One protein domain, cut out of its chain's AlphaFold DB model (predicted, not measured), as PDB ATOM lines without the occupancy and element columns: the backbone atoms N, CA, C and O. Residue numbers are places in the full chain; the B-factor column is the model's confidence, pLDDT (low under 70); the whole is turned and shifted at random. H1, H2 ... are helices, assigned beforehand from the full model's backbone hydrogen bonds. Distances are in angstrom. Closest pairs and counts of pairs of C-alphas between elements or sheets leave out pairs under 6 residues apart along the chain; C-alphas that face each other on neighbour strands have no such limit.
ATOM      1  N   THR A  15     138.701  85.840 137.302       35.50
ATOM      2  CA  THR A  15     137.568  86.634 136.799       35.50
ATOM      3  C   THR A  15     137.972  88.071 136.466       35.50
ATOM      4  O   THR A  15     137.613  88.557 135.399       35.50
ATOM      5  N   GLU A  16     138.799  88.713 137.297       34.31
ATOM      6  CA  GLU A  16     139.363  90.055 137.070       34.31
ATOM      7  C   GLU A  16     140.201  90.109 135.778       34.31
ATOM      8  O   GLU A  16     140.110  91.058 134.996       34.31
ATOM      9  N   ALA A  17     140.982  89.058 135.499       32.22
ATOM     10  CA  ALA A  17     141.739  88.925 134.252       32.22
ATOM     11  C   ALA A  17     140.844  88.721 133.011       32.22
ATOM     12  O   ALA A  17     141.234  89.099 131.906       32.22
ATOM     13  N   ALA A  18     139.650  88.142 133.171       33.12
ATOM     14  CA  ALA A  18     138.713  87.909 132.071       33.12
ATOM     15  C   ALA A  18     137.875  89.158 131.741       33.12
ATOM     16  O   ALA A  18     137.737  89.509 130.565       33.12
ATOM     17  N   THR A  19     137.360  89.864 132.754       38.72
ATOM     18  CA  THR A  19     136.578  91.097 132.558       38.72
ATOM     19  C   THR A  19     137.450  92.212 131.984       38.72
ATOM     20  O   THR A  19     137.087  92.792 130.957       38.72
ATOM     21  N   SER A  20     138.651  92.429 132.539       37.12
ATOM     22  CA  SER A  20     139.615  93.411 132.016       37.12
ATOM     23  C   SER A  20     140.016  93.146 130.558       37.12
ATOM     24  O   SER A  20     140.095  94.089 129.770       37.12
ATOM     25  N   ALA A  21     140.186  91.882 130.151       34.25
ATOM     26  CA  ALA A  21     140.458  91.525 128.758       34.25
ATOM     27  C   ALA A  21     139.278  91.836 127.816       34.25
ATOM     28  O   ALA A  21     139.492  92.308 126.698       34.25
ATOM     29  N   SER A  22     138.037  91.604 128.260       42.03
ATOM     30  CA  SER A  22     136.842  91.836 127.438       42.03
ATOM     31  C   SER A  22     136.566  93.330 127.209       42.03
ATOM     32  O   SER A  22     136.363  93.752 126.071       42.03
ATOM     33  N   VAL A  23     136.681  94.155 128.256       40.19
ATOM     34  CA  VAL A  23     136.499  95.613 128.171       40.19
ATOM     35  C   VAL A  23     137.647  96.263 127.386       40.19
ATOM     36  O   VAL A  23     137.422  97.145 126.555       40.19
ATOM     37  N   CYS A  24     138.880  95.764 127.542       35.53
ATOM     38  CA  CYS A  24     140.017  96.208 126.734       35.53
ATOM     39  C   CYS A  24     139.817  95.936 125.228       35.53
ATOM     40  O   CYS A  24     140.362  96.668 124.403       35.53
ATOM     41  N   SER A  25     138.980  94.966 124.833       39.91
ATOM     42  CA  SER A  25     138.631  94.749 123.419       39.91
ATOM     43  C   SER A  25     137.807  95.890 122.804       39.91
ATOM     44  O   SER A  25     137.875  96.071 121.593       39.91
ATOM     45  N   ILE A  26     137.057  96.656 123.605       43.38
ATOM     46  CA  ILE A  26     136.276  97.823 123.149       43.38
ATOM     47  C   ILE A  26     137.144  99.094 123.186       43.38
ATOM     48  O   ILE A  26     137.071  99.939 122.299       43.38
ATOM     49  N   CYS A  27     138.045  99.208 124.166       37.69
ATOM     50  CA  CYS A  27     138.954 100.357 124.283       37.69
ATOM     51  C   CYS A  27     140.225 100.260 123.415       37.69
ATOM     52  O   CYS A  27     140.992 101.220 123.351       37.69
ATOM     53  N   SER A  28     140.478  99.122 122.757       38.44
ATOM     54  CA  SER A  28     141.606  98.938 121.825       38.44
ATOM     55  C   SER A  28     141.235  99.132 120.351       38.44
ATOM     56  O   SER A  28     142.132  99.301 119.519       38.44
ATOM     57  N   THR A  29     139.943  99.181 120.007       42.47
ATOM     58  CA  THR A  29     139.501  99.661 118.694       42.47
ATOM     59  C   THR A  29     139.765 101.159 118.554       42.47
ATOM     60  O   THR A  29     139.346 101.960 119.385       42.47
ATOM     61  N   ASN A  30     140.451 101.543 117.474       46.09
ATOM     62  CA  ASN A  30     140.626 102.942 117.084       46.09
ATOM     63  C   ASN A  30     139.247 103.611 116.946       46.09
ATOM     64  O   ASN A  30     138.353 103.019 116.343       46.09
ATOM     65  N   ALA A  31     139.095 104.841 117.448       46.41
ATOM     66  CA  ALA A  31     137.855 105.614 117.379       46.41
ATOM     67  C   ALA A  31     137.222 105.560 115.975       46.41
ATOM     68  O   ALA A  31     136.053 105.218 115.843       46.41
ATOM     69  N   ASN A  32     138.023 105.748 114.920       44.84
ATOM     70  CA  ASN A  32     137.589 105.722 113.514       44.84
ATOM     71  C   ASN A  32     136.887 104.414 113.064       44.84
ATOM     72  O   ASN A  32     136.370 104.355 111.954       44.84
ATOM     73  N   TYR A  33     136.901 103.348 113.875       45.16
ATOM     74  CA  TYR A  33     136.157 102.105 113.636       45.16
ATOM     75  C   TYR A  33     134.729 102.152 114.219       45.16
ATOM     76  O   TYR A  33     133.806 101.573 113.651       45.16
ATOM     77  N   VAL A  34     134.529 102.889 115.318       52.09
ATOM     78  CA  VAL A  34     133.239 103.072 116.018       52.09
ATOM     79  C   VAL A  34     132.303 104.028 115.254       52.09
ATOM     80  O   VAL A  34     131.083 103.986 115.412       52.09
ATOM     81  N   GLU A  35     132.859 104.851 114.360       52.66
ATOM     82  CA  GLU A  35     132.106 105.685 113.407       52.66
ATOM     83  C   GLU A  35     131.203 104.842 112.478       52.66
ATOM     84  O   GLU A  35     130.149 105.309 112.048       52.66
ATOM     85  N   ALA A  36     131.581 103.585 112.203       54.66
ATOM     86  CA  ALA A  36     130.903 102.702 111.249       54.66
ATOM     87  C   ALA A  36     129.994 101.623 111.878       54.66
ATOM     88  O   ALA A  36     129.223 100.996 111.150       54.66
ATOM     89  N   ASP A  37     130.073 101.386 113.193       77.50
ATOM     90  CA  ASP A  37     129.353 100.302 113.880       77.50
ATOM     91  C   ASP A  37     128.234 100.848 114.795       77.50
ATOM     92  O   ASP A  37     128.518 101.291 115.911       77.50
ATOM     93  N   PRO A  38     126.952 100.800 114.378       78.50
ATOM     94  CA  PRO A  38     125.840 101.329 115.167       78.50
ATOM     95  C   PRO A  38     125.514 100.500 116.420       78.50
ATOM     96  O   PRO A  38     124.772 100.985 117.274       78.50
ATOM     97  N   ASP A  39     126.023  99.274 116.554       79.62
ATOM     98  CA  ASP A  39     125.816  98.449 117.748       79.62
ATOM     99  C   ASP A  39     126.860  98.777 118.827       79.62
ATOM    100  O   ASP A  39     126.517  98.847 120.010       79.62
ATOM    101  N   ALA A  40     128.085  99.143 118.431       78.88
ATOM    102  CA  ALA A  40     129.069  99.734 119.341       78.88
ATOM    103  C   ALA A  40     128.581 101.073 119.939       78.88
ATOM    104  O   ALA A  40     128.750 101.317 121.136       78.88
ATOM    105  N   GLN A  41     127.898 101.909 119.145       85.50
ATOM    106  CA  GLN A  41     127.307 103.174 119.617       85.50
ATOM    107  C   GLN A  41     126.220 102.939 120.678       85.50
ATOM    108  O   GLN A  41     126.227 103.587 121.726       85.50
ATOM    109  N   LYS A  42     125.326 101.965 120.447       86.69
ATOM    110  CA  LYS A  42     124.315 101.544 121.434       86.69
ATOM    111  C   LYS A  42     124.958 100.993 122.702       86.69
ATOM    112  O   LYS A  42     124.509 101.339 123.786       86.69
ATOM    113  N   CYS A  43     126.001 100.169 122.576       86.75
ATOM    114  CA  CYS A  43     126.707  99.594 123.722       86.75
ATOM    115  C   CYS A  43     127.273 100.691 124.641       86.75
ATOM    116  O   CYS A  43     127.046 100.658 125.849       86.75
ATOM    117  N   ILE A  44     127.904 101.721 124.066       87.94
ATOM    118  CA  ILE A  44     128.439 102.867 124.820       87.94
ATOM    119  C   ILE A  44     127.312 103.684 125.474       87.94
ATOM    120  O   ILE A  44     127.374 103.943 126.675       87.94
ATOM    121  N   LEU A  45     126.251 104.038 124.738       88.62
ATOM    122  CA  LEU A  45     125.102 104.768 125.300       88.62
ATOM    123  C   LEU A  45     124.376 103.979 126.403       88.62
ATOM    124  O   LEU A  45     123.949 104.558 127.403       88.62
ATOM    125  N   GLN A  46     124.260 102.657 126.260       88.75
ATOM    126  CA  GLN A  46     123.620 101.793 127.248       88.75
ATOM    127  C   GLN A  46     124.486 101.601 128.501       88.75
ATOM    128  O   GLN A  46     123.950 101.605 129.606       88.75
ATOM    129  N   TRP A  47     125.810 101.518 128.361       87.50
ATOM    130  CA  TRP A  47     126.734 101.497 129.498       87.50
ATOM    131  C   TRP A  47     126.732 102.831 130.265       87.50
ATOM    132  O   TRP A  47     126.649 102.841 131.491       87.50
ATOM    133  N   LEU A  48     126.694 103.970 129.560       87.19
ATOM    134  CA  LEU A  48     126.499 105.285 130.189       87.19
ATOM    135  C   LEU A  48     125.132 105.391 130.881       87.19
ATOM    136  O   LEU A  48     125.041 105.948 131.969       87.19
ATOM    137  N   SER A  49     124.076 104.819 130.292       88.88
ATOM    138  CA  SER A  49     122.742 104.756 130.905       88.88
ATOM    139  C   SER A  49     122.736 103.909 132.186       88.88
ATOM    140  O   SER A  49     122.033 104.261 133.131       88.88
ATOM    141  N   LEU A  50     123.546 102.844 132.267       85.56
ATOM    142  CA  LEU A  50     123.734 102.045 133.487       85.56
ATOM    143  C   LEU A  50     124.448 102.828 134.603       85.56
ATOM    144  O   LEU A  50     124.056 102.700 135.757       85.56
ATOM    145  N   LEU A  51     125.423 103.687 134.282       82.94
ATOM    146  CA  LEU A  51     126.047 104.580 135.275       82.94
ATOM    147  C   LEU A  51     125.178 105.798 135.645       82.94
ATOM    148  O   LEU A  51     125.277 106.333 136.754       82.94
ATOM    149  N   ALA A  52     124.336 106.266 134.720       79.19
ATOM    150  CA  ALA A  52     123.466 107.423 134.928       79.19
ATOM    151  C   ALA A  52     122.266 107.095 135.832       79.19
ATOM    152  O   ALA A  52     121.739 107.990 136.498       79.19
ATOM    153  N   GLN A  53     121.873 105.821 135.908       76.94
ATOM    154  CA  GLN A  53     120.860 105.333 136.840       76.94
ATOM    155  C   GLN A  53     121.281 105.597 138.295       76.94
ATOM    156  O   GLN A  53     122.230 105.017 138.813       76.94
ATOM    157  N   SER A  54     120.538 106.486 138.955       54.53
ATOM    158  CA  SER A  54     120.451 106.544 140.416       54.53
ATOM    159  C   SER A  54     119.371 105.567 140.897       54.53
ATOM    160  O   SER A  54     118.456 105.242 140.137       54.53
ATOM    161  N   ASP A  55     119.478 105.093 142.144       51.25
ATOM    162  CA  ASP A  55     118.784 103.886 142.638       51.25
ATOM    163  C   ASP A  55     117.249 103.863 142.464       51.25
ATOM    164  O   ASP A  55     116.653 102.788 142.410       51.25
ATOM    165  N   GLU A  56     116.590 105.023 142.355       48.69
ATOM    166  CA  GLU A  56     115.137 105.123 142.185       48.69
ATOM    167  C   GLU A  56     114.734 106.196 141.148       48.69
ATOM    168  O   GLU A  56     114.629 107.378 141.480       48.69
ATOM    169  N   SER A  57     114.427 105.803 139.896       46.91
ATOM    170  CA  SER A  57     113.108 106.088 139.258       46.91
ATOM    171  C   SER A  57     113.008 105.911 137.731       46.91
ATOM    172  O   SER A  57     111.903 105.632 137.265       46.91
ATOM    173  N   ASN A  58     114.073 106.090 136.934       50.59
ATOM    174  CA  ASN A  58     113.941 106.229 135.469       50.59
ATOM    175  C   ASN A  58     114.883 105.336 134.641       50.59
ATOM    176  O   ASN A  58     116.050 105.662 134.437       50.59
ATOM    177  N   ASN A  59     114.324 104.289 134.023       56.47
ATOM    178  CA  ASN A  59     114.993 103.459 133.010       56.47
ATOM    179  C   ASN A  59     115.002 104.151 131.628       56.47
ATOM    180  O   ASN A  59     114.546 103.583 130.632       56.47
ATOM    181  N   ALA A  60     115.450 105.405 131.570       65.19
ATOM    182  CA  ALA A  60     115.550 106.159 130.324       65.19
ATOM    183  C   ALA A  60     116.830 105.770 129.567       65.19
ATOM    184  O   ALA A  60     117.944 105.954 130.061       65.19
ATOM    185  N   SER A  61     116.676 105.241 128.352       78.94
ATOM    186  CA  SER A  61     117.798 105.004 127.442       78.94
ATOM    187  C   SER A  61     118.360 106.342 126.956       78.94
ATOM    188  O   SER A  61     117.654 107.068 126.252       78.94
ATOM    189  N   LEU A  62     119.610 106.647 127.315       86.19
ATOM    190  CA  LEU A  62     120.312 107.846 126.854       86.19
ATOM    191  C   LEU A  62     120.503 107.823 125.333       86.19
ATOM    192  O   LEU A  62     120.883 106.806 124.753       86.19
ATOM    193  N   ASN A  63     120.298 108.976 124.708       89.38
ATOM    194  CA  ASN A  63     120.562 109.250 123.301       89.38
ATOM    195  C   ASN A  63     121.619 110.358 123.210       89.38
ATOM    196  O   ASN A  63     121.806 111.119 124.157       89.38
ATOM    197  N   PHE A  64     122.267 110.531 122.054       87.88
ATOM    198  CA  PHE A  64     123.233 111.627 121.874       87.88
ATOM    199  C   PHE A  64     122.630 113.017 122.140       87.88
ATOM    200  O   PHE A  64     123.321 113.875 122.682       87.88
ATOM    201  N   ALA A  65     121.335 113.213 121.861       86.81
ATOM    202  CA  ALA A  65     120.597 114.437 122.183       86.81
ATOM    203  C   ALA A  65     120.643 114.801 123.682       86.81
ATOM    204  O   ALA A  65     120.768 115.977 124.017       86.81
ATOM    205  N   ASP A  66     120.621 113.803 124.569       87.62
ATOM    206  CA  ASP A  66     120.665 113.983 126.026       87.62
ATOM    207  C   ASP A  66     122.082 114.346 126.528       87.62
ATOM    208  O   ASP A  66     122.262 114.751 127.675       87.62
ATOM    209  N   LEU A  67     123.103 114.220 125.666       90.12
ATOM    210  CA  LEU A  67     124.514 114.490 125.968       90.12
ATOM    211  C   LEU A  67     125.017 115.840 125.413       90.12
ATOM    212  O   LEU A  67     126.073 116.307 125.842       90.12
ATOM    213  N   VAL A  68     124.276 116.490 124.499       89.88
ATOM    214  CA  VAL A  68     124.661 117.768 123.845       89.88
ATOM    215  C   VAL A  68     124.884 118.905 124.852       89.88
ATOM    216  O   VAL A  68     125.723 119.772 124.632       89.88
ATOM    217  N   ASP A  69     124.165 118.888 125.973       87.75
ATOM    218  CA  ASP A  69     124.225 119.906 127.029       87.75
ATOM    219  C   ASP A  69     125.407 119.697 128.014       87.75
ATOM    220  O   ASP A  69     125.632 120.500 128.924       87.75
ATOM    221  N   GLY A  70     126.162 118.596 127.876       88.38
ATOM    222  CA  GLY A  70     127.326 118.237 128.703       88.38
ATOM    223  C   GLY A  70     127.022 117.903 130.176       88.38
ATOM    224  O   GLY A  70     127.869 117.345 130.869       88.38
ATOM    225  N   SER A  71     125.814 118.204 130.652       89.00
ATOM    226  CA  SER A  71     125.343 118.031 132.031       89.00
ATOM    227  C   SER A  71     125.364 116.572 132.490       89.00
ATOM    228  O   SER A  71     125.950 116.278 133.529       89.00
ATOM    229  N   VAL A  72     124.824 115.649 131.686       89.94
ATOM    230  CA  VAL A  72     124.836 114.201 131.980       89.94
ATOM    231  C   VAL A  72     126.265 113.650 132.060       89.94
ATOM    232  O   VAL A  72     126.581 112.889 132.969       89.94
ATOM    233  N   LEU A  73     127.157 114.060 131.150       90.81
ATOM    234  CA  LEU A  73     128.562 113.630 131.173       90.81
ATOM    235  C   LEU A  73     129.292 114.145 132.425       90.81
ATOM    236  O   LEU A  73     130.101 113.423 133.002       90.81
ATOM    237  N   LEU A  74     128.980 115.364 132.873       90.19
ATOM    238  CA  LEU A  74     129.564 115.956 134.075       90.19
ATOM    239  C   LEU A  74     129.044 115.307 135.374       90.19
ATOM    240  O   LEU A  74     129.831 115.041 136.285       90.19
ATOM    241  N   GLU A  75     127.747 114.985 135.449       89.12
ATOM    242  CA  GLU A  75     127.186 114.176 136.543       89.12
ATOM    243  C   GLU A  75     127.861 112.797 136.600       89.12
ATOM    244  O   GLU A  75     128.297 112.371 137.668       89.12
ATOM    245  N   LEU A  76     128.031 112.135 135.451       89.69
ATOM    246  CA  LEU A  76     128.719 110.846 135.363       89.69
ATOM    247  C   LEU A  76     130.168 110.916 135.857       89.69
ATOM    248  O   LEU A  76     130.562 110.067 136.653       89.69
ATOM    249  N   VAL A  77     130.945 111.933 135.459       91.25
ATOM    250  CA  VAL A  77     132.309 112.121 135.986       91.25
ATOM    251  C   VAL A  77     132.291 112.266 137.507       91.25
ATOM    252  O   VAL A  77     132.991 111.516 138.176       91.25
ATOM    253  N   THR A  78     131.455 113.145 138.068       87.38
ATOM    254  CA  THR A  78     131.405 113.349 139.534       87.38
ATOM    255  C   THR A  78     130.841 112.161 140.325       87.38
ATOM    256  O   THR A  78     131.124 112.038 141.517       87.38
ATOM    257  N   ARG A  79     130.068 111.264 139.693       85.50
ATOM    258  CA  ARG A  79     129.601 110.006 140.306       85.50
ATOM    259  C   ARG A  79     130.668 108.914 140.281       85.50
ATOM    260  O   ARG A  79     130.773 108.158 141.243       85.50
ATOM    261  N   VAL A  80     131.411 108.800 139.181       88.25
ATOM    262  CA  VAL A  80     132.430 107.758 138.994       88.25
ATOM    263  C   VAL A  80     133.720 108.121 139.728       88.25
ATOM    264  O   VAL A  80     134.262 107.285 140.444       88.25
ATOM    265  N   ASP A  81     134.175 109.367 139.605       88.50
ATOM    266  CA  ASP A  81     135.381 109.909 140.234       88.50
ATOM    267  C   ASP A  81     135.008 111.002 141.262       88.50
ATOM    268  O   ASP A  81     135.091 112.197 140.970       88.50
ATOM    269  N   PRO A  82     134.562 110.620 142.478       83.38
ATOM    270  CA  PRO A  82     134.154 111.566 143.516       83.38
ATOM    271  C   PRO A  82     135.336 112.294 144.179       83.38
ATOM    272  O   PRO A  82     135.111 113.225 144.953       83.38
ATOM    273  N   ASP A  83     136.584 111.885 143.905       82.62
ATOM    274  CA  ASP A  83     137.775 112.639 144.306       82.62
ATOM    275  C   ASP A  83     137.983 113.867 143.390       82.62
ATOM    276  O   ASP A  83     138.602 114.850 143.806       82.62
ATOM    277  N   TRP A  84     137.436 113.856 142.165       83.62
ATOM    278  CA  TRP A  84     137.408 115.015 141.273       83.62
ATOM    279  C   TRP A  84     136.232 115.947 141.595       83.62
ATOM    280  O   TRP A  84     135.086 115.743 141.188       83.62
ATOM    281  N   SER A  85     136.517 117.034 142.312       66.81
ATOM    282  CA  SER A  85     135.522 118.072 142.568       66.81
ATOM    283  C   SER A  85     135.407 119.050 141.397       66.81
ATOM    284  O   SER A  85     136.345 119.794 141.114       66.81
ATOM    285  N   ALA A  86     134.207 119.184 140.823       57.06
ATOM    286  CA  ALA A  86     133.887 120.208 139.815       57.06
ATOM    287  C   ALA A  86     134.069 121.673 140.296       57.06
ATOM    288  O   ALA A  86     133.906 122.602 139.510       57.06
ATOM    289  N   GLY A  87     134.429 121.895 141.569       57.94
ATOM    290  CA  GLY A  87     134.888 123.188 142.091       57.94
ATOM    291  C   GLY A  87     136.260 123.641 141.568       57.94
ATOM    292  O   GLY A  87     136.580 124.819 141.705       57.94
ATOM    293  N   ASP A  88     137.035 122.750 140.936       55.28
ATOM    294  CA  ASP A  88     138.227 123.125 140.158       55.28
ATOM    295  C   ASP A  88     137.847 123.971 138.924       55.28
ATOM    296  O   ASP A  88     138.579 124.883 138.537       55.28
ATOM    297  N   CYS A  89     136.683 123.704 138.322       63.56
ATOM    298  CA  CYS A  89     136.284 124.289 137.048       63.56
ATOM    299  C   CYS A  89     135.899 125.771 137.184       63.56
ATOM    300  O   CYS A  89     134.916 126.137 137.832       63.56
ATOM    301  N   HIS A  90     136.663 126.644 136.527       51.62
ATOM    302  CA  HIS A  90     136.517 128.099 136.611       51.62
ATOM    303  C   HIS A  90     135.282 128.661 135.867       51.62
ATOM    304  O   HIS A  90     135.415 129.307 134.827       51.62
ATOM    305  N   GLY A  91     134.076 128.509 136.424       58.88
ATOM    306  CA  GLY A  91     132.919 129.305 135.995       58.88
ATOM    307  C   GLY A  91     131.537 128.784 136.409       58.88
ATOM    308  O   GLY A  91     131.412 127.682 136.938       58.88
ATOM    309  N   PRO A  92     130.469 129.567 136.155       65.00
ATOM    310  CA  PRO A  92     129.096 129.102 136.319       65.00
ATOM    311  C   PRO A  92     128.757 128.050 135.253       65.00
ATOM    312  O   PRO A  92     128.726 128.338 134.057       65.00
ATOM    313  N   LEU A  93     128.446 126.829 135.692       76.75
ATOM    314  CA  LEU A  93     128.085 125.682 134.845       76.75
ATOM    315  C   LEU A  93     126.633 125.765 134.316       76.75
ATOM    316  O   LEU A  93     125.929 124.760 134.225       76.75
ATOM    317  N   GLU A  94     126.157 126.970 133.995       76.19
ATOM    318  CA  GLU A  94     124.779 127.240 133.552       76.19
ATOM    319  C   GLU A  94     124.556 126.942 132.059       76.19
ATOM    320  O   GLU A  94     123.420 126.721 131.648       76.19
ATOM    321  N   THR A  95     125.624 126.881 131.258       84.38
ATOM    322  CA  THR A  95     125.582 126.594 129.813       84.38
ATOM    323  C   THR A  95     126.538 125.456 129.432       84.38
ATOM    324  O   THR A  95     127.425 125.086 130.206       84.38
ATOM    325  N   ALA A  96     126.369 124.890 128.232       84.62
ATOM    326  CA  ALA A  96     127.140 123.735 127.769       84.62
ATOM    327  C   ALA A  96     128.654 124.007 127.632       84.62
ATOM    328  O   ALA A  96     129.465 123.167 128.019       84.62
ATOM    329  N   LEU A  97     129.065 125.190 127.147       85.44
ATOM    330  CA  LEU A  97     130.484 125.515 126.906       85.44
ATOM    331  C   LEU A  97     131.367 125.432 128.179       85.44
ATOM    332  O   LEU A  97     132.374 124.724 128.134       85.44
ATOM    333  N   PRO A  98     131.010 126.045 129.331       86.81
ATOM    334  CA  PRO A  98     131.708 125.827 130.602       86.81
ATOM    335  C   PRO A  98     131.798 124.358 131.037       86.81
ATOM    336  O   PRO A  98     132.821 123.945 131.579       86.81
ATOM    337  N   ARG A  99     130.756 123.551 130.791       88.88
ATOM    338  CA  ARG A  99     130.751 122.122 131.152       88.88
ATOM    339  C   ARG A  99     131.683 121.314 130.258       88.88
ATOM    340  O   ARG A  99     132.408 120.463 130.760       88.88
ATOM    341  N   PHE A 100     131.727 121.613 128.963       90.38
ATOM    342  CA  PHE A 100     132.671 120.985 128.044       90.38
ATOM    343  C   PHE A 100     134.124 121.390 128.314       90.38
ATOM    344  O   PHE A 100     134.991 120.524 128.289       90.38
ATOM    345  N   ALA A 101     134.395 122.642 128.694       88.00
ATOM    346  CA  ALA A 101     135.722 123.045 129.174       88.00
ATOM    347  C   ALA A 101     136.128 122.297 130.465       88.00
ATOM    348  O   ALA A 101     137.254 121.822 130.582       88.00
ATOM    349  N   CYS A 102     135.188 122.122 131.399       89.38
ATOM    350  CA  CYS A 102     135.370 121.343 132.628       89.38
ATOM    351  C   CYS A 102     135.658 119.849 132.338       89.38
ATOM    352  O   CYS A 102     136.514 119.236 132.979       89.38
ATOM    353  N   LEU A 103     135.017 119.273 131.313       90.12
ATOM    354  CA  LEU A 103     135.296 117.919 130.812       90.12
ATOM    355  C   LEU A 103     136.632 117.824 130.041       90.12
ATOM    356  O   LEU A 103     137.316 116.808 130.155       90.12
ATOM    357  N   GLU A 104     137.042 118.861 129.299       89.81
ATOM    358  CA  GLU A 104     138.374 118.952 128.666       89.81
ATOM    359  C   GLU A 104     139.475 118.911 129.738       89.81
ATOM    360  O   GLU A 104     140.440 118.159 129.603       89.81
ATOM    361  N   GLU A 105     139.293 119.641 130.843       88.69
ATOM    362  CA  GLU A 105     140.224 119.654 131.976       88.69
ATOM    363  C   GLU A 105     140.273 118.307 132.720       88.69
ATOM    364  O   GLU A 105     141.358 117.855 133.093       88.69
ATOM    365  N   TYR A 106     139.132 117.625 132.898       89.81
ATOM    366  CA  TYR A 106     139.104 116.258 133.438       89.81
ATOM    367  C   TYR A 106     139.920 115.293 132.570       89.81
ATOM    368  O   TYR A 106     140.772 114.556 133.073       89.81
ATOM    369  N   LEU A 107     139.699 115.327 131.253       90.06
ATOM    370  CA  LEU A 107     140.400 114.465 130.306       90.06
ATOM    371  C   LEU A 107     141.903 114.780 130.254       90.06
ATOM    372  O   LEU A 107     142.708 113.852 130.303       90.06
ATOM    373  N   ASP A 108     142.320 116.048 130.240       87.31
ATOM    374  CA  ASP A 108     143.748 116.402 130.268       87.31
ATOM    375  C   ASP A 108     144.418 115.955 131.585       87.31
ATOM    376  O   ASP A 108     145.484 115.327 131.562       87.31
ATOM    377  N   LYS A 109     143.741 116.132 132.733       86.19
ATOM    378  CA  LYS A 109     144.173 115.596 134.041       86.19
ATOM    379  C   LYS A 109     144.296 114.064 134.046       86.19
ATOM    380  O   LYS A 109     145.240 113.552 134.652       86.19
ATOM    381  N   ALA A 110     143.399 113.339 133.372       85.00
ATOM    382  CA  ALA A 110     143.384 111.873 133.316       85.00
ATOM    383  C   ALA A 110     144.354 111.264 132.279       85.00
ATOM    384  O   ALA A 110     144.838 110.139 132.454       85.00
ATOM    385  N   PHE A 111     144.656 111.983 131.191       83.75
ATOM    386  CA  PHE A 111     145.532 111.494 130.122       83.75
ATOM    387  C   PHE A 111     146.980 111.993 130.207       83.75
ATOM    388  O   PHE A 111     147.849 111.262 129.722       83.75
ATOM    389  N   ARG A 112     147.238 113.156 130.838       71.88
ATOM    390  CA  ARG A 112     148.555 113.741 131.194       71.88
ATOM    391  C   ARG A 112     149.722 113.268 130.320       71.88
ATOM    392  O   ARG A 112     150.623 112.559 130.773       71.88
ATOM    393  N   THR A 113     149.727 113.677 129.053       56.09
ATOM    394  CA  THR A 113     150.893 113.432 128.193       56.09
ATOM    395  C   THR A 113     151.972 114.493 128.450       56.09
ATOM    396  O   THR A 113     151.639 115.669 128.602       56.09
ATOM    397  N   PRO A 114     153.273 114.144 128.459       46.50
ATOM    398  CA  PRO A 114     154.356 115.116 128.654       46.50
ATOM    399  C   PRO A 114     154.599 116.030 127.432       46.50
ATOM    400  O   PRO A 114     155.628 116.695 127.362       46.50
ATOM    401  N   TYR A 115     153.671 116.062 126.468       44.00
ATOM    402  CA  TYR A 115     153.781 116.781 125.193       44.00
ATOM    403  C   TYR A 115     152.653 117.811 124.977       44.00
ATOM    404  O   TYR A 115     152.399 118.225 123.848       44.00
ATOM    405  N   GLY A 116     152.016 118.258 126.065       53.44
ATOM    406  CA  GLY A 116     150.983 119.298 126.057       53.44
ATOM    407  C   GLY A 116     149.581 118.795 125.699       53.44
ATOM    408  O   GLY A 116     149.384 117.637 125.324       53.44
ATOM    409  N   SER A 117     148.596 119.685 125.826       54.53
ATOM    410  CA  SER A 117     147.189 119.389 125.559       54.53
ATOM    411  C   SER A 117     146.908 119.335 124.053       54.53
ATOM    412  O   SER A 117     146.638 120.334 123.382       54.53
ATOM    413  N   VAL A 118     146.955 118.125 123.495       53.34
ATOM    414  CA  VAL A 118     146.378 117.853 122.176       53.34
ATOM    415  C   VAL A 118     144.858 117.923 122.312       53.34
ATOM    416  O   VAL A 118     144.267 117.090 122.993       53.34
ATOM    417  N   ARG A 119     144.208 118.881 121.639       64.81
ATOM    418  CA  ARG A 119     142.740 118.913 121.537       64.81
ATOM    419  C   ARG A 119     142.235 117.692 120.770       64.81
ATOM    420  O   ARG A 119     142.257 117.671 119.542       64.81
ATOM    421  N   VAL A 120     141.804 116.668 121.506       71.38
ATOM    422  CA  VAL A 120     141.244 115.421 120.946       71.38
ATOM    423  C   VAL A 120     139.772 115.589 120.536       71.38
ATOM    424  O   VAL A 120     139.268 114.816 119.723       71.38
ATOM    425  N   LEU A 121     139.093 116.601 121.084       83.31
ATOM    426  CA  LEU A 121     137.667 116.873 120.910       83.31
ATOM    427  C   LEU A 121     137.449 118.304 120.407       83.31
ATOM    428  O   LEU A 121     138.131 119.234 120.836       83.31
ATOM    429  N   ASP A 122     136.485 118.468 119.503       86.62
ATOM    430  CA  ASP A 122     136.069 119.760 118.950       86.62
ATOM    431  C   ASP A 122     134.702 120.142 119.549       86.62
ATOM    432  O   ASP A 122     133.644 119.902 118.963       86.62
ATOM    433  N   TRP A 123     134.723 120.672 120.778       85.69
ATOM    434  CA  TRP A 123     133.512 121.033 121.528       85.69
ATOM    435  C   TRP A 123     132.678 122.119 120.838       85.69
ATOM    436  O   TRP A 123     131.450 122.112 120.940       85.69
ATOM    437  N   ASP A 124     133.325 123.013 120.084       83.81
ATOM    438  CA  ASP A 124     132.651 124.064 119.324       83.81
ATOM    439  C   ASP A 124     131.701 123.451 118.271       83.81
ATOM    440  O   ASP A 124     130.583 123.936 118.097       83.81
ATOM    441  N   ARG A 125     132.060 122.313 117.646       82.38
ATOM    442  CA  ARG A 125     131.152 121.559 116.749       82.38
ATOM    443  C   ARG A 125     129.964 120.910 117.443       82.38
ATOM    444  O   ARG A 125     128.955 120.676 116.783       82.38
ATOM    445  N   ILE A 126     130.073 120.572 118.726       83.12
ATOM    446  CA  ILE A 126     128.961 119.968 119.473       83.12
ATOM    447  C   ILE A 126     127.901 121.037 119.769       83.12
ATOM    448  O   ILE A 126     126.710 120.789 119.576       83.12
ATOM    449  N   VAL A 127     128.341 122.242 120.152       82.38
ATOM    450  CA  VAL A 127     127.467 123.367 120.523       82.38
ATOM    451  C   VAL A 127     126.929 124.143 119.309       82.38
ATOM    452  O   VAL A 127     125.791 124.602 119.331       82.38
ATOM    453  N   ALA A 128     127.681 124.267 118.209       74.94
ATOM    454  CA  ALA A 128     127.302 125.120 117.069       74.94
ATOM    455  C   ALA A 128     126.026 124.704 116.295       74.94
ATOM    456  O   ALA A 128     125.584 125.433 115.407       74.94
ATOM    457  N   VAL A 129     125.419 123.553 116.602       62.41
ATOM    458  CA  VAL A 129     124.312 122.947 115.829       62.41
ATOM    459  C   VAL A 129     122.920 123.297 116.405       62.41
ATOM    460  O   VAL A 129     121.920 122.686 116.045       62.41
ATOM    461  N   GLU A 130     122.812 124.288 117.297       55.00
ATOM    462  CA  GLU A 130     121.527 124.710 117.895       55.00
ATOM    463  C   GLU A 130     120.690 125.700 117.048       55.00
ATOM    464  O   GLU A 130     119.584 126.050 117.456       55.00
ATOM    465  N   SER A 131     121.183 126.205 115.903       49.88
ATOM    466  CA  SER A 131     120.614 127.430 115.292       49.88
ATOM    467  C   SER A 131     120.490 127.486 113.755       49.88
ATOM    468  O   SER A 131     120.678 128.553 113.168       49.88
ATOM    469  N   VAL A 132     120.122 126.386 113.075       45.16
ATOM    470  CA  VAL A 132     119.834 126.426 111.619       45.16
ATOM    471  C   VAL A 132     118.635 125.558 111.204       45.16
ATOM    472  O   VAL A 132     118.642 124.354 111.417       45.16
ATOM    473  N   ASP A 133     117.639 126.158 110.540       45.34
ATOM    474  CA  ASP A 133     116.500 125.468 109.901       45.34
ATOM    475  C   ASP A 133     116.845 125.022 108.451       45.34
ATOM    476  O   ASP A 133     116.216 125.489 107.493       45.34
ATOM    477  N   SER A 134     117.882 124.194 108.229       48.59
ATOM    478  CA  SER A 134     118.382 123.918 106.861       48.59
ATOM    479  C   SER A 134     118.741 122.461 106.539       48.59
ATOM    480  O   SER A 134     119.672 121.905 107.106       48.59
ATOM    481  N   VAL A 135     118.113 121.971 105.461       45.16
ATOM    482  CA  VAL A 135     118.048 120.614 104.857       45.16
ATOM    483  C   VAL A 135     119.344 119.766 104.778       45.16
ATOM    484  O   VAL A 135     119.264 118.579 104.470       45.16
ATOM    485  N   ASP A 136     120.525 120.304 105.081       52.97
ATOM    486  CA  ASP A 136     121.782 119.543 105.216       52.97
ATOM    487  C   ASP A 136     121.945 118.862 106.606       52.97
ATOM    488  O   ASP A 136     122.984 118.256 106.896       52.97
ATOM    489  N   ASP A 137     120.913 118.936 107.458       60.19
ATOM    490  CA  ASP A 137     120.861 118.499 108.866       60.19
ATOM    491  C   ASP A 137     121.536 117.145 109.154       60.19
ATOM    492  O   ASP A 137     122.368 117.037 110.064       60.19
ATOM    493  N   ASP A 138     121.232 116.115 108.356       68.44
ATOM    494  CA  ASP A 138     121.734 114.742 108.522       68.44
ATOM    495  C   ASP A 138     123.270 114.649 108.506       68.44
ATOM    496  O   ASP A 138     123.845 113.719 109.079       68.44
ATOM    497  N   ALA A 139     123.958 115.553 107.803       72.50
ATOM    498  CA  ALA A 139     125.418 115.556 107.687       72.50
ATOM    499  C   ALA A 139     126.110 116.335 108.818       72.50
ATOM    500  O   ALA A 139     127.307 116.132 109.048       72.50
ATOM    501  N   SER A 140     125.375 117.208 109.511       75.81
ATOM    502  CA  SER A 140     125.846 117.973 110.670       75.81
ATOM    503  C   SER A 140     125.550 117.236 111.975       75.81
ATOM    504  O   SER A 140     126.441 117.109 112.812       75.81
ATOM    505  N   CYS A 141     124.355 116.646 112.109       78.69
ATOM    506  CA  CYS A 141     123.983 115.830 113.268       78.69
ATOM    507  C   CYS A 141     124.958 114.664 113.463       78.69
ATOM    508  O   CYS A 141     125.597 114.588 114.507       78.69
ATOM    509  N   ARG A 142     125.213 113.863 112.417       81.56
ATOM    510  CA  ARG A 142     126.178 112.748 112.489       81.56
ATOM    511  C   ARG A 142     127.591 113.173 112.905       81.56
ATOM    512  O   ARG A 142     128.282 112.385 113.534       81.56
ATOM    513  N   ARG A 143     128.033 114.402 112.596       81.94
ATOM    514  CA  ARG A 143     129.338 114.916 113.059       81.94
ATOM    515  C   ARG A 143     129.314 115.315 114.536       81.94
ATOM    516  O   ARG A 143     130.279 115.028 115.233       81.94
ATOM    517  N   ARG A 144     128.231 115.931 115.019       87.88
ATOM    518  CA  ARG A 144     128.028 116.226 116.451       87.88
ATOM    519  C   ARG A 144     127.965 114.941 117.276       87.88
ATOM    520  O   ARG A 144     128.684 114.822 118.264       87.88
ATOM    521  N   ASP A 145     127.161 113.977 116.836       88.56
ATOM    522  CA  ASP A 145     127.005 112.675 117.489       88.56
ATOM    523  C   ASP A 145     128.350 111.924 117.520       88.56
ATOM    524  O   ASP A 145     128.698 111.298 118.519       88.56
ATOM    525  N   TRP A 146     129.159 112.067 116.462       86.88
ATOM    526  CA  TRP A 146     130.510 111.511 116.384       86.88
ATOM    527  C   TRP A 146     131.498 112.139 117.384       86.88
ATOM    528  O   TRP A 146     132.199 111.407 118.082       86.88
ATOM    529  N   GLU A 147     131.549 113.468 117.519       88.88
ATOM    530  CA  GLU A 147     132.404 114.112 118.535       88.88
ATOM    531  C   GLU A 147     131.938 113.784 119.972       88.88
ATOM    532  O   GLU A 147     132.770 113.507 120.840       88.88
ATOM    533  N   LEU A 148     130.621 113.714 120.223       90.31
ATOM    534  CA  LEU A 148     130.064 113.253 121.504       90.31
ATOM    535  C   LEU A 148     130.462 111.804 121.814       90.31
ATOM    536  O   LEU A 148     130.848 111.490 122.941       90.31
ATOM    537  N   LEU A 149     130.421 110.919 120.819       90.75
ATOM    538  CA  LEU A 149     130.826 109.525 120.965       90.75
ATOM    539  C   LEU A 149     132.323 109.385 121.284       90.75
ATOM    540  O   LEU A 149     132.681 108.588 122.151       90.75
ATOM    541  N   LYS A 150     133.198 110.193 120.669       90.12
ATOM    542  CA  LYS A 150     134.616 110.258 121.073       90.12
ATOM    543  C   LYS A 150     134.765 110.694 122.529       90.12
ATOM    544  O   LYS A 150     135.552 110.086 123.251       90.12
ATOM    545  N   ALA A 151     134.016 111.707 122.975       89.88
ATOM    546  CA  ALA A 151     134.053 112.159 124.366       89.88
ATOM    547  C   ALA A 151     133.658 111.025 125.327       89.88
ATOM    548  O   ALA A 151     134.360 110.769 126.304       89.88
ATOM    549  N   CYS A 152     132.609 110.270 124.990       91.50
ATOM    550  CA  CYS A 152     132.182 109.085 125.734       91.50
ATOM    551  C   CYS A 152     133.278 108.005 125.810       91.50
ATOM    552  O   CYS A 152     133.554 107.491 126.892       91.50
ATOM    553  N   VAL A 153     133.937 107.689 124.687       92.00
ATOM    554  CA  VAL A 153     135.037 106.704 124.624       92.00
ATOM    555  C   VAL A 153     136.268 107.163 125.419       92.00
ATOM    556  O   VAL A 153     136.923 106.346 126.064       92.00
ATOM    557  N   LEU A 154     136.582 108.461 125.415       90.56
ATOM    558  CA  LEU A 154     137.700 109.017 126.181       90.56
ATOM    559  C   LEU A 154     137.420 109.032 127.689       90.56
ATOM    560  O   LEU A 154     138.317 108.702 128.461       90.56
ATOM    561  N   LEU A 155     136.187 109.333 128.111       89.81
ATOM    562  CA  LEU A 155     135.763 109.221 129.512       89.81
ATOM    563  C   LEU A 155     135.813 107.761 129.991       89.81
ATOM    564  O   LEU A 155     136.441 107.476 131.007       89.81
ATOM    565  N   LEU A 156     135.283 106.819 129.200       89.06
ATOM    566  CA  LEU A 156     135.456 105.371 129.398       89.06
ATOM    567  C   LEU A 156     136.933 104.990 129.597       89.06
ATOM    568  O   LEU A 156     137.286 104.325 130.569       89.06
ATOM    569  N   ALA A 157     137.816 105.437 128.705       87.94
ATOM    570  CA  ALA A 157     139.242 105.135 128.777       87.94
ATOM    571  C   ALA A 157     139.973 105.835 129.945       87.94
ATOM    572  O   ALA A 157     140.998 105.321 130.397       87.94
ATOM    573  N   ALA A 158     139.461 106.955 130.468       87.69
ATOM    574  CA  ALA A 158     139.930 107.567 131.714       87.69
ATOM    575  C   ALA A 158     139.505 106.734 132.939       87.69
ATOM    576  O   ALA A 158     140.352 106.331 133.739       87.69
ATOM    577  N   TRP A 159     138.221 106.378 133.029       89.19
ATOM    578  CA  TRP A 159     137.661 105.556 134.110       89.19
ATOM    579  C   TRP A 159     138.219 104.124 134.146       89.19
ATOM    580  O   TRP A 159     138.227 103.491 135.196       89.19
ATOM    581  N   LEU A 160     138.746 103.605 133.037       85.31
ATOM    582  CA  LEU A 160     139.429 102.302 132.996       85.31
ATOM    583  C   LEU A 160     140.934 102.376 133.321       85.31
ATOM    584  O   LEU A 160     141.585 101.338 133.439       85.31
ATOM    585  N   ARG A 161     141.504 103.582 133.470       83.56
ATOM    586  CA  ARG A 161     142.893 103.801 133.923       83.56
ATOM    587  C   ARG A 161     143.005 104.010 135.431       83.56
ATOM    588  O   ARG A 161     144.048 103.711 136.009       83.56
ATOM    589  N   GLN A 162     141.969 104.555 136.058       80.12
ATOM    590  CA  GLN A 162     141.909 104.753 137.502       80.12
ATOM    591  C   GLN A 162     141.500 103.439 138.208       80.12
ATOM    592  O   GLN A 162     140.573 102.759 137.769       80.12
ATOM    593  N   PRO A 163     142.160 103.039 139.314       76.25
ATOM    594  CA  PRO A 163     141.886 101.749 139.955       76.25
ATOM    595  C   PRO A 163     140.596 101.732 140.791       76.25
ATOM    596  O   PRO A 163     140.019 100.668 140.971       76.25
ATOM    597  N   ARG A 164     140.129 102.887 141.292       69.44
ATOM    598  CA  ARG A 164     138.882 103.000 142.083       69.44
ATOM    599  C   ARG A 164     137.630 102.851 141.218       69.44
ATOM    600  O   ARG A 164     136.651 102.235 141.619       69.44
ATOM    601  N   THR A 165     137.685 103.408 140.018       74.62
ATOM    602  CA  THR A 165     136.601 103.437 139.034       74.62
ATOM    603  C   THR A 165     136.483 102.128 138.258       74.62
ATOM    604  O   THR A 165     135.410 101.835 137.740       74.62
ATOM    605  N   LEU A 166     137.548 101.314 138.216       75.81
ATOM    606  CA  LEU A 166     137.565 100.000 137.569       75.81
ATOM    607  C   LEU A 166     136.456  99.073 138.095       75.81
ATOM    608  O   LEU A 166     135.818  98.391 137.301       75.81
ATOM    609  N   GLU A 167     136.196  99.066 139.409       78.00
ATOM    610  CA  GLU A 167     135.145  98.233 140.020       78.00
ATOM    611  C   GLU A 167     133.743  98.653 139.549       78.00
ATOM    612  O   GLU A 167     132.944  97.813 139.136       78.00
ATOM    613  N   VAL A 168     133.470  99.962 139.532       76.31
ATOM    614  CA  VAL A 168     132.205 100.544 139.045       76.31
ATOM    615  C   VAL A 168     132.037 100.293 137.542       76.31
ATOM    616  O   VAL A 168     130.968  99.892 137.083       76.31
ATOM    617  N   ALA A 169     133.114 100.470 136.774       68.38
ATOM    618  CA  ALA A 169     133.140 100.260 135.333       68.38
ATOM    619  C   ALA A 169     132.931  98.786 134.944       68.38
ATOM    620  O   ALA A 169     132.224  98.501 133.974       68.38
ATOM    621  N   ALA A 170     133.509  97.854 135.709       72.19
ATOM    622  CA  ALA A 170     133.316  96.416 135.540       72.19
ATOM    623  C   ALA A 170     131.891  95.988 135.920       72.19
ATOM    624  O   ALA A 170     131.258  95.277 135.148       72.19
ATOM    625  N   ALA A 171     131.337  96.490 137.031       78.31
ATOM    626  CA  ALA A 171     129.952  96.212 137.414       78.31
ATOM    627  C   ALA A 171     128.940  96.689 136.351       78.31
ATOM    628  O   ALA A 171     127.982  95.979 136.047       78.31
ATOM    629  N   ALA A 172     129.175  97.851 135.732       74.62
ATOM    630  CA  ALA A 172     128.378  98.329 134.599       74.62
ATOM    631  C   ALA A 172     128.612  97.521 133.303       74.62
ATOM    632  O   ALA A 172     127.703  97.411 132.481       74.62
ATOM    633  N   ALA A 173     129.799  96.933 133.116       73.56
ATOM    634  CA  ALA A 173     130.088  96.051 131.983       73.56
ATOM    635  C   ALA A 173     129.392  94.684 132.118       73.56
ATOM    636  O   ALA A 173     128.766  94.224 131.166       73.56
ATOM    637  N   ASP A 174     129.427  94.077 133.308       80.19
ATOM    638  CA  ASP A 174     128.751  92.808 133.617       80.19
ATOM    639  C   ASP A 174     127.210  92.945 133.611       80.19
ATOM    640  O   ASP A 174     126.494  91.958 133.443       80.19
ATOM    641  N   ALA A 175     126.686  94.169 133.759       79.31
ATOM    642  CA  ALA A 175     125.257  94.489 133.688       79.31
ATOM    643  C   ALA A 175     124.716  94.736 132.259       79.31
ATOM    644  O   ALA A 175     123.509  94.940 132.090       79.31
ATOM    645  N   LEU A 176     125.562  94.716 131.218       78.56
ATOM    646  CA  LEU A 176     125.099  94.770 129.822       78.56
ATOM    647  C   LEU A 176     124.367  93.470 129.426       78.56
ATOM    648  O   LEU A 176     124.761  92.389 129.866       78.56
TER     649      LEU A 176
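AT A GLANCE: This is residues 15 to 176 of the 828 residues of an uncharacterized protein of Macrostomum lignano (UniProt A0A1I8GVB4). A long helix, H8, runs through the middle of a cluster of shorter helices; H7 folds back on its first part, while H4 and H6 pack on it farther along. H5 packs on H3 and H6, H9 turns off beyond the end of H8 and packs on H3, and H1 lies farthest out. The printed part has 162 residues, with nine named helices, H1 to H9 in order, and no named strand: all helix, compact, radius of gyration of the C-alphas 15.9 A, spans 51 by 41 by 36 A.

IN THESE COORDINATES: H8, residues 137 to 159, measures 33.0 A from C-alpha 137 at (120.861, 118.499, 108.866) to C-alpha 159 at (137.661, 105.556, 134.110). H6, residues 96 to 111, measures 22.2 A, and H3, residues 38 to 52, 20.8 A. H1 is residues 15 to 27, H2 31 to 34, H4 64 to 67, H5 71 to 80, H7 123 to 130 and H9 165 to 174.

HOW THE PARTS SIT: H8 is the hub, touching seven helices. Its residues 140 to 148 touch H7, closest C-alphas Ile 126 and Arg 144 at 4.9 A, a hairpin. H5, H6 and H8 form a bundle, helices side by side; residues 107 to 111 of H6 touch H8, closest C-alphas Ala 110 and Ala 158 at 5.7 A. H2 is close to H8 but not clearly touching, closest C-alphas 6.8 A apart, Ala 31 and Lys 150. Every O i to N i+4 pair is within hydrogen-bond range in H3, H5, H6 and H9; H1 has 8 of 9, H7 2 of 4, H8 17 of 19, and H2 and H4 are too short for one.

THE WHOLE: The printed part has no cut. Links H3 to H4, H5 to H6 and H6 to H7 are long. Residues 131 to 136 stand free. Mean pLDDT of the printed part is 72.6, with 56 residues under 70, among them 15 to 36.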